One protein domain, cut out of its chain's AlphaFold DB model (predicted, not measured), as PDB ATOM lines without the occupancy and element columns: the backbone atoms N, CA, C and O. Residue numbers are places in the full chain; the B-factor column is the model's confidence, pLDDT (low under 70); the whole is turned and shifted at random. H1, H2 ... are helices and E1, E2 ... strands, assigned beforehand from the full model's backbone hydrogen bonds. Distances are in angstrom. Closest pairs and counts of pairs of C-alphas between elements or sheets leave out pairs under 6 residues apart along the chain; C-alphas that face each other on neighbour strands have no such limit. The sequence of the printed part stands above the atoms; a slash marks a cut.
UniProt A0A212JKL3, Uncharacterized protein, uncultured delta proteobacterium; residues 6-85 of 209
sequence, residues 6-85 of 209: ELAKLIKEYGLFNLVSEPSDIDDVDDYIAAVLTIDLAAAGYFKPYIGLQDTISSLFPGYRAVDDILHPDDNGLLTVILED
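This is residues 6 to 85 of the 209 residues of an uncharacterized protein of uncultured delta proteobacterium (UniProt A0A212JKL3). A strongly twisted sheet of four strands has two short helices on one and the same face: H2 packs over the edge strand E3, and H1 lies beside the strands, touching H2, with no named helix on the other face. Between E1 and E2 the chain runs out past the sheet in a long loop, of which residues 24 to 29 stick out free. The printed part has 80 residues, with two named helices and four named strands in the order H1, E1, E2, H2, E3, E4; the sheet's order is E1, E2, E4, E3, all antiparallel. The class is mixed, helices and strands. The whole is compact, with a radius of gyration of the C-alphas of 12.9 A, and spans 41 by 27 by 20 A, only just elongated.

H1, residues 6 to 14, is joined by a tight link to E1, residues 15 to 19. E1 and E2, residues 33 to 40, form a hairpin and are antiparallel at 159 degrees, with N 16 and O 38 within hydrogen-bond range at 2.8 A. The closest C-alphas of H1 and E2 are those of Tyr 14 and Asp 40, 5.5 A apart. H1 is on the sheet at a height of 5.6 A, over none of its strands, but only just: 2 of its C-alphas fall on E1. H2, residues 53 to 60, touches H1, with the closest C-alphas, those of Ala 8 and Thr 56, 6.0 A apart. Their lines stand at a steep tilt of 67 degrees, only just short of about perpendicular, and they run the same way. H2 is on the same face of the sheet as H1, at a height of 8.0 A. It lies over E3, residues 64 to 66, and runs along it at 12 degrees on the local plane; the C-alphas of Gln 54 and Ala 66, the closest of the two, are 5.7 A apart. E4, residues 78 to 85, forms a hairpin with E3, antiparallel at 134 degrees, with N 84 and O 65 2.9 A apart. E4 is also antiparallel to E2, at 157 degrees, with N 39 and O 79 2.8 A apart. E2, H2 and E3 make a split strand-helix-strand unit, two strands running the same way with E4 between them, and its crossover is right-handed. The edge strands E1 and E3 are apart. In H1 and H2 every O i to N i+4 pair is within hydrogen-bond range.

H1 begins at C-alpha 6, (123.579, 143.677, 63.905), and is 11.8 A long. E1 measures 13.0 A, E2 21.0 A, H2 10.4 A and E3 6.9 A. E4, 22.1 A long, ends at C-alpha 85, (112.868, 147.442, 85.341).

The C-alphas farthest apart, those of Ile 26 and Gly 45, are 40.9 A apart. The printed part has no cut. The links E1 to E2, E2 to H2 and E3 to E4 are long. The mean pLDDT of the printed part is 78.8, and residues 21 to 32 and 68 to 71 are under 70.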
ATOM      1  N   GLU A   6     124.494 144.596  64.600       84.50
ATOM      2  CA  GLU A   6     123.579 143.677  63.905       84.50
ATOM      3  C   GLU A   6     122.355 143.353  64.776       84.50
ATOM      4  O   GLU A   6     121.223 143.475  64.306       84.50
ATOM      5  N   LEU A   7     122.563 143.004  66.055       86.00
ATOM      6  CA  LEU A   7     121.465 142.755  67.001       86.00
ATOM      7  C   LEU A   7     120.655 144.027  67.271       86.00
ATOM      8  O   LEU A   7     119.431 143.973  67.364       86.00
ATOM      9  N   ALA A   8     121.311 145.184  67.357       89.12
ATOM     10  CA  ALA A   8     120.627 146.451  67.581       89.12
ATOM     11  C   ALA A   8     119.695 146.809  66.416       89.12
ATOM     12  O   ALA A   8     118.588 147.303  66.634       89.12
ATOM     13  N   LYS A   9     120.133 146.555  65.178       89.94
ATOM     14  CA  LYS A   9     119.309 146.734  63.980       89.94
ATOM     15  C   LYS A   9     118.149 145.738  63.951       89.94
ATOM     16  O   LYS A   9     117.015 146.153  63.745       89.94
ATOM     17  N   LEU A  10     118.427 144.465  64.233       89.88
ATOM     18  CA  LEU A  10     117.428 143.399  64.317       89.88
ATOM     19  C   LEU A  10     116.296 143.753  65.293       89.88
ATOM     20  O   LEU A  10     115.131 143.699  64.919       89.88
ATOM     21  N   ILE A  11     116.633 144.175  66.513       90.62
ATOM     22  CA  ILE A  11     115.648 144.559  67.535       90.62
ATOM     23  C   ILE A  11     114.816 145.764  67.083       90.62
ATOM     24  O   ILE A  11     113.618 145.807  67.329       90.62
ATOM     25  N   LYS A  12     115.421 146.747  66.411       90.25
ATOM     26  CA  LYS A  12     114.688 147.928  65.927       90.25
ATOM     27  C   LYS A  12     113.731 147.615  64.776       90.25
ATOM     28  O   LYS A  12     112.710 148.282  64.661       90.25
ATOM     29  N   GLU A  13     114.088 146.672  63.908       92.25
ATOM     30  CA  GLU A  13     113.311 146.345  62.705       92.25
ATOM     31  C   GLU A  13     112.267 145.245  62.950       92.25
ATOM     32  O   GLU A  13     111.180 145.313  62.382       92.25
ATOM     33  N   TYR A  14     112.576 144.264  63.804       89.88
ATOM     34  CA  TYR A  14     111.771 143.050  64.019       89.88
ATOM     35  C   TYR A  14     111.377 142.827  65.486       89.88
ATOM     36  O   TYR A  14     110.723 141.834  65.804       89.88
ATOM     37  N   GLY A  15     111.800 143.710  66.391       89.00
ATOM     38  CA  GLY A  15     111.449 143.649  67.803       89.00
ATOM     39  C   GLY A  15     110.126 144.350  68.096       89.00
ATOM     40  O   GLY A  15     109.906 145.496  67.704       89.00
ATOM     41  N   LEU A  16     109.267 143.676  68.849       89.88
ATOM     42  CA  LEU A  16     108.056 144.220  69.438       89.88
ATOM     43  C   LEU A  16     108.251 144.339  70.949       89.88
ATOM     44  O   LEU A  16     108.388 143.337  71.648       89.88
ATOM     45  N   PHE A  17     108.265 145.575  71.443       88.62
ATOM     46  CA  PHE A  17     108.356 145.878  72.866       88.62
ATOM     47  C   PHE A  17     106.957 146.135  73.425       88.62
ATOM     48  O   PHE A  17     106.298 147.097  73.026       88.62
ATOM     49  N   ASN A  18     106.526 145.298  74.364       86.38
ATOM     50  CA  ASN A  18     105.251 145.442  75.050       86.38
ATOM     51  C   ASN A  18     105.499 145.680  76.536       86.38
ATOM     52  O   ASN A  18     106.141 144.866  77.201       86.38
ATOM     53  N   LEU A  19     104.960 146.779  77.063       82.94
ATOM     54  CA  LEU A  19     104.855 146.953  78.507       82.94
ATOM     55  C   LEU A  19     103.866 145.922  79.041       82.94
ATOM     56  O   LEU A  19     102.761 145.787  78.507       82.94
ATOM     57  N   VAL A  20     104.249 145.225  80.107       75.00
ATOM     58  CA  VAL A  20     103.305 144.387  80.845       75.00
ATOM     59  C   VAL A  20     102.375 145.360  81.564       75.00
ATOM     60  O   VAL A  20     102.775 146.053  82.498       75.00
ATOM     61  N   SER A  21     101.179 145.548  80.999       54.25
ATOM     62  CA  SER A  21     100.203 146.489  81.542       54.25
ATOM     63  C   SER A  21      99.483 145.806  82.691       54.25
ATOM     64  O   SER A  21      98.841 144.784  82.487       54.25
ATOM     65  N   GLU A  22      99.581 146.458  83.840       49.81
ATOM     66  CA  GLU A  22      98.965 146.140  85.123       49.81
ATOM     67  C   GLU A  22      99.717 145.101  85.972       49.81
ATOM     68  O   GLU A  22      99.903 143.959  85.546       49.81
ATOM     69  N   PRO A  23     100.131 145.480  87.200       43.84
ATOM     70  CA  PRO A  23     100.325 144.485  88.240       43.84
ATOM     71  C   PRO A  23      98.980 143.779  88.399       43.84
ATOM     72  O   PRO A  23      97.953 144.440  88.573       43.84
ATOM     73  N   SER A  24      98.949 142.450  88.318       40.91
ATOM     74  CA  SER A  24      97.827 141.747  88.927       40.91
ATOM     75  C   SER A  24      97.839 142.174  90.386       40.91
ATOM     76  O   SER A  24      98.833 141.926  91.059       40.91
ATOM     77  N   ASP A  25      96.807 142.889  90.838       39.88
ATOM     78  CA  ASP A  25      96.635 143.230  92.247       39.88
ATOM     79  C   ASP A  25      96.979 141.996  93.082       39.88
ATOM     80  O   ASP A  25      96.256 141.007  92.984       39.88
ATOM     81  N   ILE A  26      98.096 142.066  93.814       39.41
ATOM     82  CA  ILE A  26      98.679 141.140  94.800       39.41
ATOM     83  C   ILE A  26     100.189 141.133  94.545       39.41
ATOM     84  O   ILE A  26     100.614 140.905  93.423       39.41
ATOM     85  N   ASP A  27     100.960 141.386  95.608       49.16
ATOM     86  CA  ASP A  27     102.426 141.360  95.720       49.16
ATOM     87  C   ASP A  27     103.055 140.013  95.275       49.16
ATOM     88  O   ASP A  27     103.716 139.319  96.058       49.16
ATOM     89  N   ASP A  28     102.812 139.595  94.037       47.03
ATOM     90  CA  ASP A  28     103.436 138.452  93.409       47.03
ATOM     91  C   ASP A  28     104.868 138.818  93.031       47.03
ATOM     92  O   ASP A  28     105.246 139.961  92.785       47.03
ATOM     93  N   VAL A  29     105.694 137.786  93.036       46.28
ATOM     94  CA  VAL A  29     107.159 137.797  92.973       46.28
ATOM     95  C   VAL A  29     107.717 138.433  91.676       46.28
ATOM     96  O   VAL A  29     108.930 138.504  91.512       46.28
ATOM     97  N   ASP A  30     106.850 138.981  90.824       54.69
ATOM     98  CA  ASP A  30     107.090 139.429  89.455       54.69
ATOM     99  C   ASP A  30     106.881 140.948  89.244       54.69
ATOM    100  O   ASP A  30     106.970 141.423  88.116       54.69
ATOM    101  N   ASP A  31     106.684 141.748  90.304       59.28
ATOM    102  CA  ASP A  31     106.454 143.213  90.223       59.28
ATOM    103  C   ASP A  31     107.592 144.026  89.567       59.28
ATOM    104  O   ASP A  31     107.430 145.199  89.205       59.28
ATOM    105  N   TYR A  32     108.771 143.422  89.427       65.81
ATOM    106  CA  TYR A  32     109.908 144.021  88.733       65.81
ATOM    107  C   TYR A  32     109.945 143.675  87.235       65.81
ATOM    108  O   TYR A  32     110.680 144.329  86.491       65.81
ATOM    109  N   ILE A  33     109.151 142.701  86.770       74.94
ATOM    110  CA  ILE A  33     108.953 142.430  85.343       74.94
ATOM    111  C   ILE A  33     108.093 143.554  84.774       74.94
ATOM    112  O   ILE A  33     106.929 143.721  85.123       74.94
ATOM    113  N   ALA A  34     108.680 144.346  83.886       78.69
ATOM    114  CA  ALA A  34     108.049 145.562  83.392       78.69
ATOM    115  C   ALA A  34     107.708 145.490  81.902       78.69
ATOM    116  O   ALA A  34     106.810 146.194  81.432       78.69
ATOM    117  N   ALA A  35     108.405 144.644  81.144       84.38
ATOM    118  CA  ALA A  35     108.176 144.519  79.718       84.38
ATOM    119  C   ALA A  35     108.543 143.136  79.179       84.38
ATOM    120  O   ALA A  35     109.308 142.375  79.772       84.38
ATOM    121  N   VAL A  36     108.015 142.845  77.997       87.75
ATOM    122  CA  VAL A  36     108.402 141.708  77.170       87.75
ATOM    123  C   VAL A  36     108.854 142.244  75.817       87.75
ATOM    124  O   VAL A  36     108.150 143.032  75.181       87.75
ATOM    125  N   LEU A  37     110.036 141.820  75.378       89.31
ATOM    126  CA  LEU A  37     110.556 142.067  74.039       89.31
ATOM    127  C   LEU A  37     110.469 140.774  73.229       89.31
ATOM    128  O   LEU A  37     111.142 139.799  73.549       89.31
ATOM    129  N   THR A  38     109.685 140.776  72.157       89.69
ATOM    130  CA  THR A  38     109.605 139.652  71.214       89.69
ATOM    131  C   THR A  38     110.312 140.028  69.922       89.69
ATOM    132  O   THR A  38     110.015 141.071  69.353       89.69
ATOM    133  N   ILE A  39     111.243 139.207  69.445       89.75
ATOM    134  CA  ILE A  39     112.005 139.445  68.214       89.75
ATOM    135  C   ILE A  39     111.689 138.321  67.227       89.75
ATOM    136  O   ILE A  39     111.927 137.154  67.534       89.75
ATOM    137  N   ASP A  40     111.191 138.665  66.039       89.75
ATOM    138  CA  ASP A  40     110.954 137.691  64.968       89.75
ATOM    139  C   ASP A  40     112.248 137.402  64.195       89.75
ATOM    140  O   ASP A  40     112.665 138.147  63.303       89.75
ATOM    141  N   LEU A  41     112.918 136.313  64.567       88.38
ATOM    142  CA  LEU A  41     114.193 135.930  63.968       88.38
ATOM    143  C   LEU A  41     114.020 135.235  62.621       88.38
ATOM    144  O   LEU A  41     114.903 135.337  61.764       88.38
ATOM    145  N   ALA A  42     112.898 134.538  62.428       87.56
ATOM    146  CA  ALA A  42     112.581 133.857  61.183       87.56
ATOM    147  C   ALA A  42     112.351 134.876  60.061       87.56
ATOM    148  O   ALA A  42     112.958 134.753  58.993       87.56
ATOM    149  N   ALA A  43     111.562 135.923  60.319       88.31
ATOM    150  CA  ALA A  43     111.345 137.019  59.375       88.31
ATOM    151  C   ALA A  43     112.641 137.776  59.054       88.31
ATOM    152  O   ALA A  43     112.859 138.179  57.912       88.31
ATOM    153  N   ALA A  44     113.532 137.918  60.038       84.44
ATOM    154  CA  ALA A  44     114.830 138.552  59.848       84.44
ATOM    155  C   ALA A  44     115.879 137.658  59.160       84.44
ATOM    156  O   ALA A  44     116.971 138.133  58.834       84.44
ATOM    157  N   GLY A  45     115.598 136.362  58.973       83.88
ATOM    158  CA  GLY A  45     116.573 135.383  58.490       83.88
ATOM    159  C   GLY A  45     117.798 135.248  59.406       83.88
ATOM    160  O   GLY A  45     118.904 134.977  58.926       83.88
ATOM    161  N   TYR A  46     117.632 135.480  60.712       81.12
ATOM    162  CA  TYR A  46     118.722 135.539  61.681       81.12
ATOM    163  C   TYR A  46     118.829 134.236  62.486       81.12
ATOM    164  O   TYR A  46     118.041 133.973  63.387       81.12
ATOM    165  N   PHE A  47     119.862 133.437  62.202       76.12
ATOM    166  CA  PHE A  47     120.083 132.117  62.823       76.12
ATOM    167  C   PHE A  47     121.386 132.030  63.640       76.12
ATOM    168  O   PHE A  47     121.869 130.938  63.943       76.12
ATOM    169  N   LYS A  48     122.012 133.173  63.952       79.12
ATOM    170  CA  LYS A  48     123.264 133.227  64.723       79.12
ATOM    171  C   LYS A  48     122.978 133.235  66.239       79.12
ATOM    172  O   LYS A  48     121.908 133.682  66.643       79.12
ATOM    173  N   PRO A  49     123.941 132.825  67.088       74.88
ATOM    174  CA  PRO A  49     123.842 133.007  68.536       74.88
ATOM    175  C   PRO A  49     123.735 134.488  68.932       74.88
ATOM    176  O   PRO A  49     124.508 135.318  68.448       74.88
ATOM    177  N   TYR A  50     122.838 134.815  69.864       78.12
ATOM    178  CA  TYR A  50     122.550 136.188  70.315       78.12
ATOM    179  C   TYR A  50     123.555 136.693  71.371       78.12
ATOM    180  O   TYR A  50     123.187 137.207  72.427       78.12
ATOM    181  N   ILE A  51     124.854 136.527  71.113       79.75
ATOM    182  CA  ILE A  51     125.913 136.970  72.032       79.75
ATOM    183  C   ILE A  51     125.877 138.501  72.153       79.75
ATOM    184  O   ILE A  51     125.907 139.219  71.150       79.75
ATOM    185  N   GLY A  52     125.838 138.996  73.394       82.06
ATOM    186  CA  GLY A  52     125.738 140.429  73.688       82.06
ATOM    187  C   GLY A  52     124.317 140.989  73.582       82.06
ATOM    188  O   GLY A  52     124.150 142.206  73.494       82.06
ATOM    189  N   LEU A  53     123.287 140.131  73.591       85.06
ATOM    190  CA  LEU A  53     121.885 140.555  73.614       85.06
ATOM    191  C   LEU A  53     121.577 141.441  74.828       85.06
ATOM    192  O   LEU A  53     120.973 142.494  74.659       85.06
ATOM    193  N   GLN A  54     122.051 141.072  76.020       85.75
ATOM    194  CA  GLN A  54     121.837 141.855  77.242       85.75
ATOM    195  C   GLN A  54     122.472 143.253  77.158       85.75
ATOM    196  O   GLN A  54     121.810 144.243  77.469       85.75
ATOM    197  N   ASP A  55     123.708 143.359  76.657       87.38
ATOM    198  CA  ASP A  55     124.383 144.648  76.431       87.38
ATOM    199  C   ASP A  55     123.643 145.499  75.391       87.38
ATOM    200  O   ASP A  55     123.499 146.717  75.536       87.38
ATOM    201  N   THR A  56     123.151 144.850  74.333       89.38
ATOM    202  CA  THR A  56     122.387 145.506  73.268       89.38
ATOM    203  C   THR A  56     121.056 146.030  73.799       89.38
ATOM    204  O   THR A  56     120.729 147.190  73.565       89.38
ATOM    205  N   ILE A  57     120.321 145.221  74.564       88.50
ATOM    206  CA  ILE A  57     119.072 145.615  75.224       88.50
ATOM    207  C   ILE A  57     119.327 146.767  76.189       88.50
ATOM    208  O   ILE A  57     118.646 147.778  76.085       88.50
ATOM    209  N   SER A  58     120.346 146.675  77.046       88.00
ATOM    210  CA  SER A  58     120.698 147.740  77.998       88.00
ATOM    211  C   SER A  58     121.046 149.053  77.287       88.00
ATOM    212  O   SER A  58     120.767 150.138  77.787       88.00
ATOM    213  N   SER A  59     121.631 148.971  76.089       89.06
ATOM    214  CA  SER A  59     121.940 150.147  75.268       89.06
ATOM    215  C   SER A  59     120.702 150.743  74.590       89.06
ATOM    216  O   SER A  59     120.621 151.959  74.424       89.06
ATOM    217  N   LEU A  60     119.749 149.909  74.163       90.44
ATOM    218  CA  LEU A  60     118.512 150.344  73.502       90.44
ATOM    219  C   LEU A  60     117.435 150.805  74.492       90.44
ATOM    220  O   LEU A  60     116.657 151.703  74.177       90.44
ATOM    221  N   PHE A  61     117.410 150.207  75.679       90.00
ATOM    222  CA  PHE A  61     116.399 150.376  76.714       90.00
ATOM    223  C   PHE A  61     117.093 150.580  78.075       90.00
ATOM    224  O   PHE A  61     117.098 149.674  78.904       90.00
ATOM    225  N   PRO A  62     117.676 151.764  78.346       88.06
ATOM    226  CA  PRO A  62     118.571 151.991  79.491       88.06
ATOM    227  C   PRO A  62     117.932 151.856  80.886       88.06
ATOM    228  O   PRO A  62     118.652 151.867  81.877       88.06
ATOM    229  N   GLY A  63     116.604 151.738  80.978       88.88
ATOM    230  CA  GLY A  63     115.888 151.448  82.228       88.88
ATOM    231  C   GLY A  63     115.611 149.961  82.465       88.88
ATOM    232  O   GLY A  63     115.045 149.612  83.497       88.88
ATOM    233  N   TYR A  64     115.987 149.091  81.525       88.56
ATOM    234  CA  TYR A  64     115.631 147.678  81.537       88.56
ATOM    235  C   TYR A  64     116.865 146.788  81.449       88.56
ATOM    236  O   TYR A  64     117.848 147.122  80.784       88.56
ATOM    237  N   ARG A  65     116.783 145.605  82.054       87.88
ATOM    238  CA  ARG A  65     117.730 144.511  81.808       87.88
ATOM    239  C   ARG A  65     116.983 143.229  81.458       87.88
ATOM    240  O   ARG A  65     115.854 143.021  81.891       87.88
ATOM    241  N   ALA A  66     117.606 142.395  80.634       84.25
ATOM    242  CA  ALA A  66     117.061 141.085  80.297       84.25
ATOM    243  C   ALA A  66     117.233 140.114  81.471       84.25
ATOM    244  O   ALA A  66     118.304 140.088  82.083       84.25
ATOM    245  N   VAL A  67     116.191 139.329  81.746       78.38
ATOM    246  CA  VAL A  67     116.218 138.206  82.690       78.38
ATOM    247  C   VAL A  67     116.738 136.967  81.954       78.38
ATOM    248  O   VAL A  67     116.247 136.637  80.875       78.38
ATOM    249  N   ASP A  68     117.748 136.303  82.519       65.56
ATOM    250  CA  ASP A  68     118.569 135.288  81.831       65.56
ATOM    251  C   ASP A  68     117.854 133.956  81.520       65.56
ATOM    252  O   ASP A  68     118.390 133.132  80.778       65.56
ATOM    253  N   ASP A  69     116.657 133.716  82.061       53.62
ATOM    254  CA  ASP A  69     116.163 132.343  82.212       53.62
ATOM    255  C   ASP A  69     115.649 131.667  80.928       53.62
ATOM    256  O   ASP A  69     115.566 130.438  80.900       53.62
ATOM    257  N   ILE A  70     115.336 132.390  79.840       53.84
ATOM    258  CA  ILE A  70     114.869 131.757  78.588       53.84
ATOM    259  C   ILE A  70     115.329 132.552  77.355       53.84
ATOM    260  O   ILE A  70     114.668 133.487  76.916       53.84
ATOM    261  N   LEU A  71     116.457 132.152  76.757       64.06
ATOM    262  CA  LEU A  71     116.985 132.718  75.502       64.06
ATOM    263  C   LEU A  71     116.934 131.715  74.341       64.06
ATOM    264  O   LEU A  71     117.882 131.591  73.561       64.06
ATOM    265  N   HIS A  72     115.831 130.978  74.226       70.50
ATOM    266  CA  HIS A  72     115.596 130.089  73.093       70.50
ATOM    267  C   HIS A  72     114.399 130.588  72.286       70.50
ATOM    268  O   HIS A  72     113.357 130.867  72.882       70.50
ATOM    269  N   PRO A  73     114.532 130.728  70.953       80.25
ATOM    270  CA  PRO A  73     113.376 131.003  70.122       80.25
ATOM    271  C   PRO A  73     112.385 129.839  70.191       80.25
ATOM    272  O   PRO A  73     112.790 128.685  70.354       80.25
ATOM    273  N   ASP A  74     111.099 130.152  70.065       83.69
ATOM    274  CA  ASP A  74     110.054 129.141  69.930       83.69
ATOM    275  C   ASP A  74     110.119 128.427  68.563       83.69
ATOM    276  O   ASP A  74     110.940 128.751  67.697       83.69
ATOM    277  N   ASP A  75     109.222 127.462  68.344       85.12
ATOM    278  CA  ASP A  75     109.138 126.702  67.088       85.12
ATOM    279  C   ASP A  75     108.835 127.580  65.854       85.12
ATOM    280  O   ASP A  75     109.049 127.149  64.719       85.12
ATOM    281  N   ASN A  76     108.362 128.816  66.054       84.94
ATOM    282  CA  ASN A  76     108.092 129.788  64.996       84.94
ATOM    283  C   ASN A  76     109.274 130.742  64.750       84.94
ATOM    284  O   ASN A  76     109.201 131.587  63.859       84.94
ATOM    285  N   GLY A  77     110.366 130.617  65.510       86.06
ATOM    286  CA  GLY A  77     111.521 131.505  65.426       86.06
ATOM    287  C   GLY A  77     111.347 132.829  66.176       86.06
ATOM    288  O   GLY A  77     112.113 133.762  65.928       86.06
ATOM    289  N   LEU A  78     110.375 132.936  67.086       87.62
ATOM    290  CA  LEU A  78     110.193 134.108  67.939       87.62
ATOM    291  C   LEU A  78     111.059 133.986  69.190       87.62
ATOM    292  O   LEU A  78     110.867 133.093  70.015       87.62
ATOM    293  N   LEU A  79     111.991 134.918  69.366       87.81
ATOM    294  CA  LEU A  79     112.757 135.049  70.599       87.81
ATOM    295  C   LEU A  79     112.023 135.986  71.556       87.81
ATOM    296  O   LEU A  79     111.903 137.179  71.283       87.81
ATOM    297  N   THR A  80     111.553 135.450  72.681       86.75
ATOM    298  CA  THR A  80     110.897 136.235  73.732       86.75
ATOM    299  C   THR A  80     111.874 136.497  74.866       86.75
ATOM    300  O   THR A  80     112.437 135.566  75.429       86.75
ATOM    301  N   VAL A  81     112.065 137.769  75.203       86.12
ATOM    302  CA  VAL A  81     112.954 138.225  76.267       86.12
ATOM    303  C   VAL A  81     112.125 138.945  77.319       86.12
ATOM    304  O   VAL A  81     111.456 139.940  77.028       86.12
ATOM    305  N   ILE A  82     112.184 138.448  78.550       85.25
ATOM    306  CA  ILE A  82     111.567 139.101  79.704       85.25
ATOM    307  C   ILE A  82     112.495 140.224  80.163       85.25
ATOM    308  O   ILE A  82     113.694 140.011  80.360       85.25
ATOM    309  N   LEU A  83     111.943 141.425  80.305       86.06
ATOM    310  CA  LEU A  83     112.668 142.620  80.705       86.06
ATOM    311  C   LEU A  83     112.199 143.080  82.077       86.06
ATOM    312  O   LEU A  83     111.023 143.397  82.286       86.06
ATOM    313  N   GLU A  84     113.149 143.176  82.993       87.00
ATOM    314  CA  GLU A  84     112.917 143.792  84.287       87.00
ATOM    315  C   GLU A  84     113.303 145.266  84.288       87.00
ATOM    316  O   GLU A  84     114.286 145.667  83.660       87.00
ATOM    317  N   ASP A  85     112.528 146.060  85.019       88.88
ATOM    318  CA  ASP A  85     112.868 147.442  85.341       88.88
ATOM    319  C   ASP A  85     114.004 147.446  86.373       88.88
ATOM    320  O   ASP A  85     113.909 146.824  87.436       88.88
TER     321      ASP A  85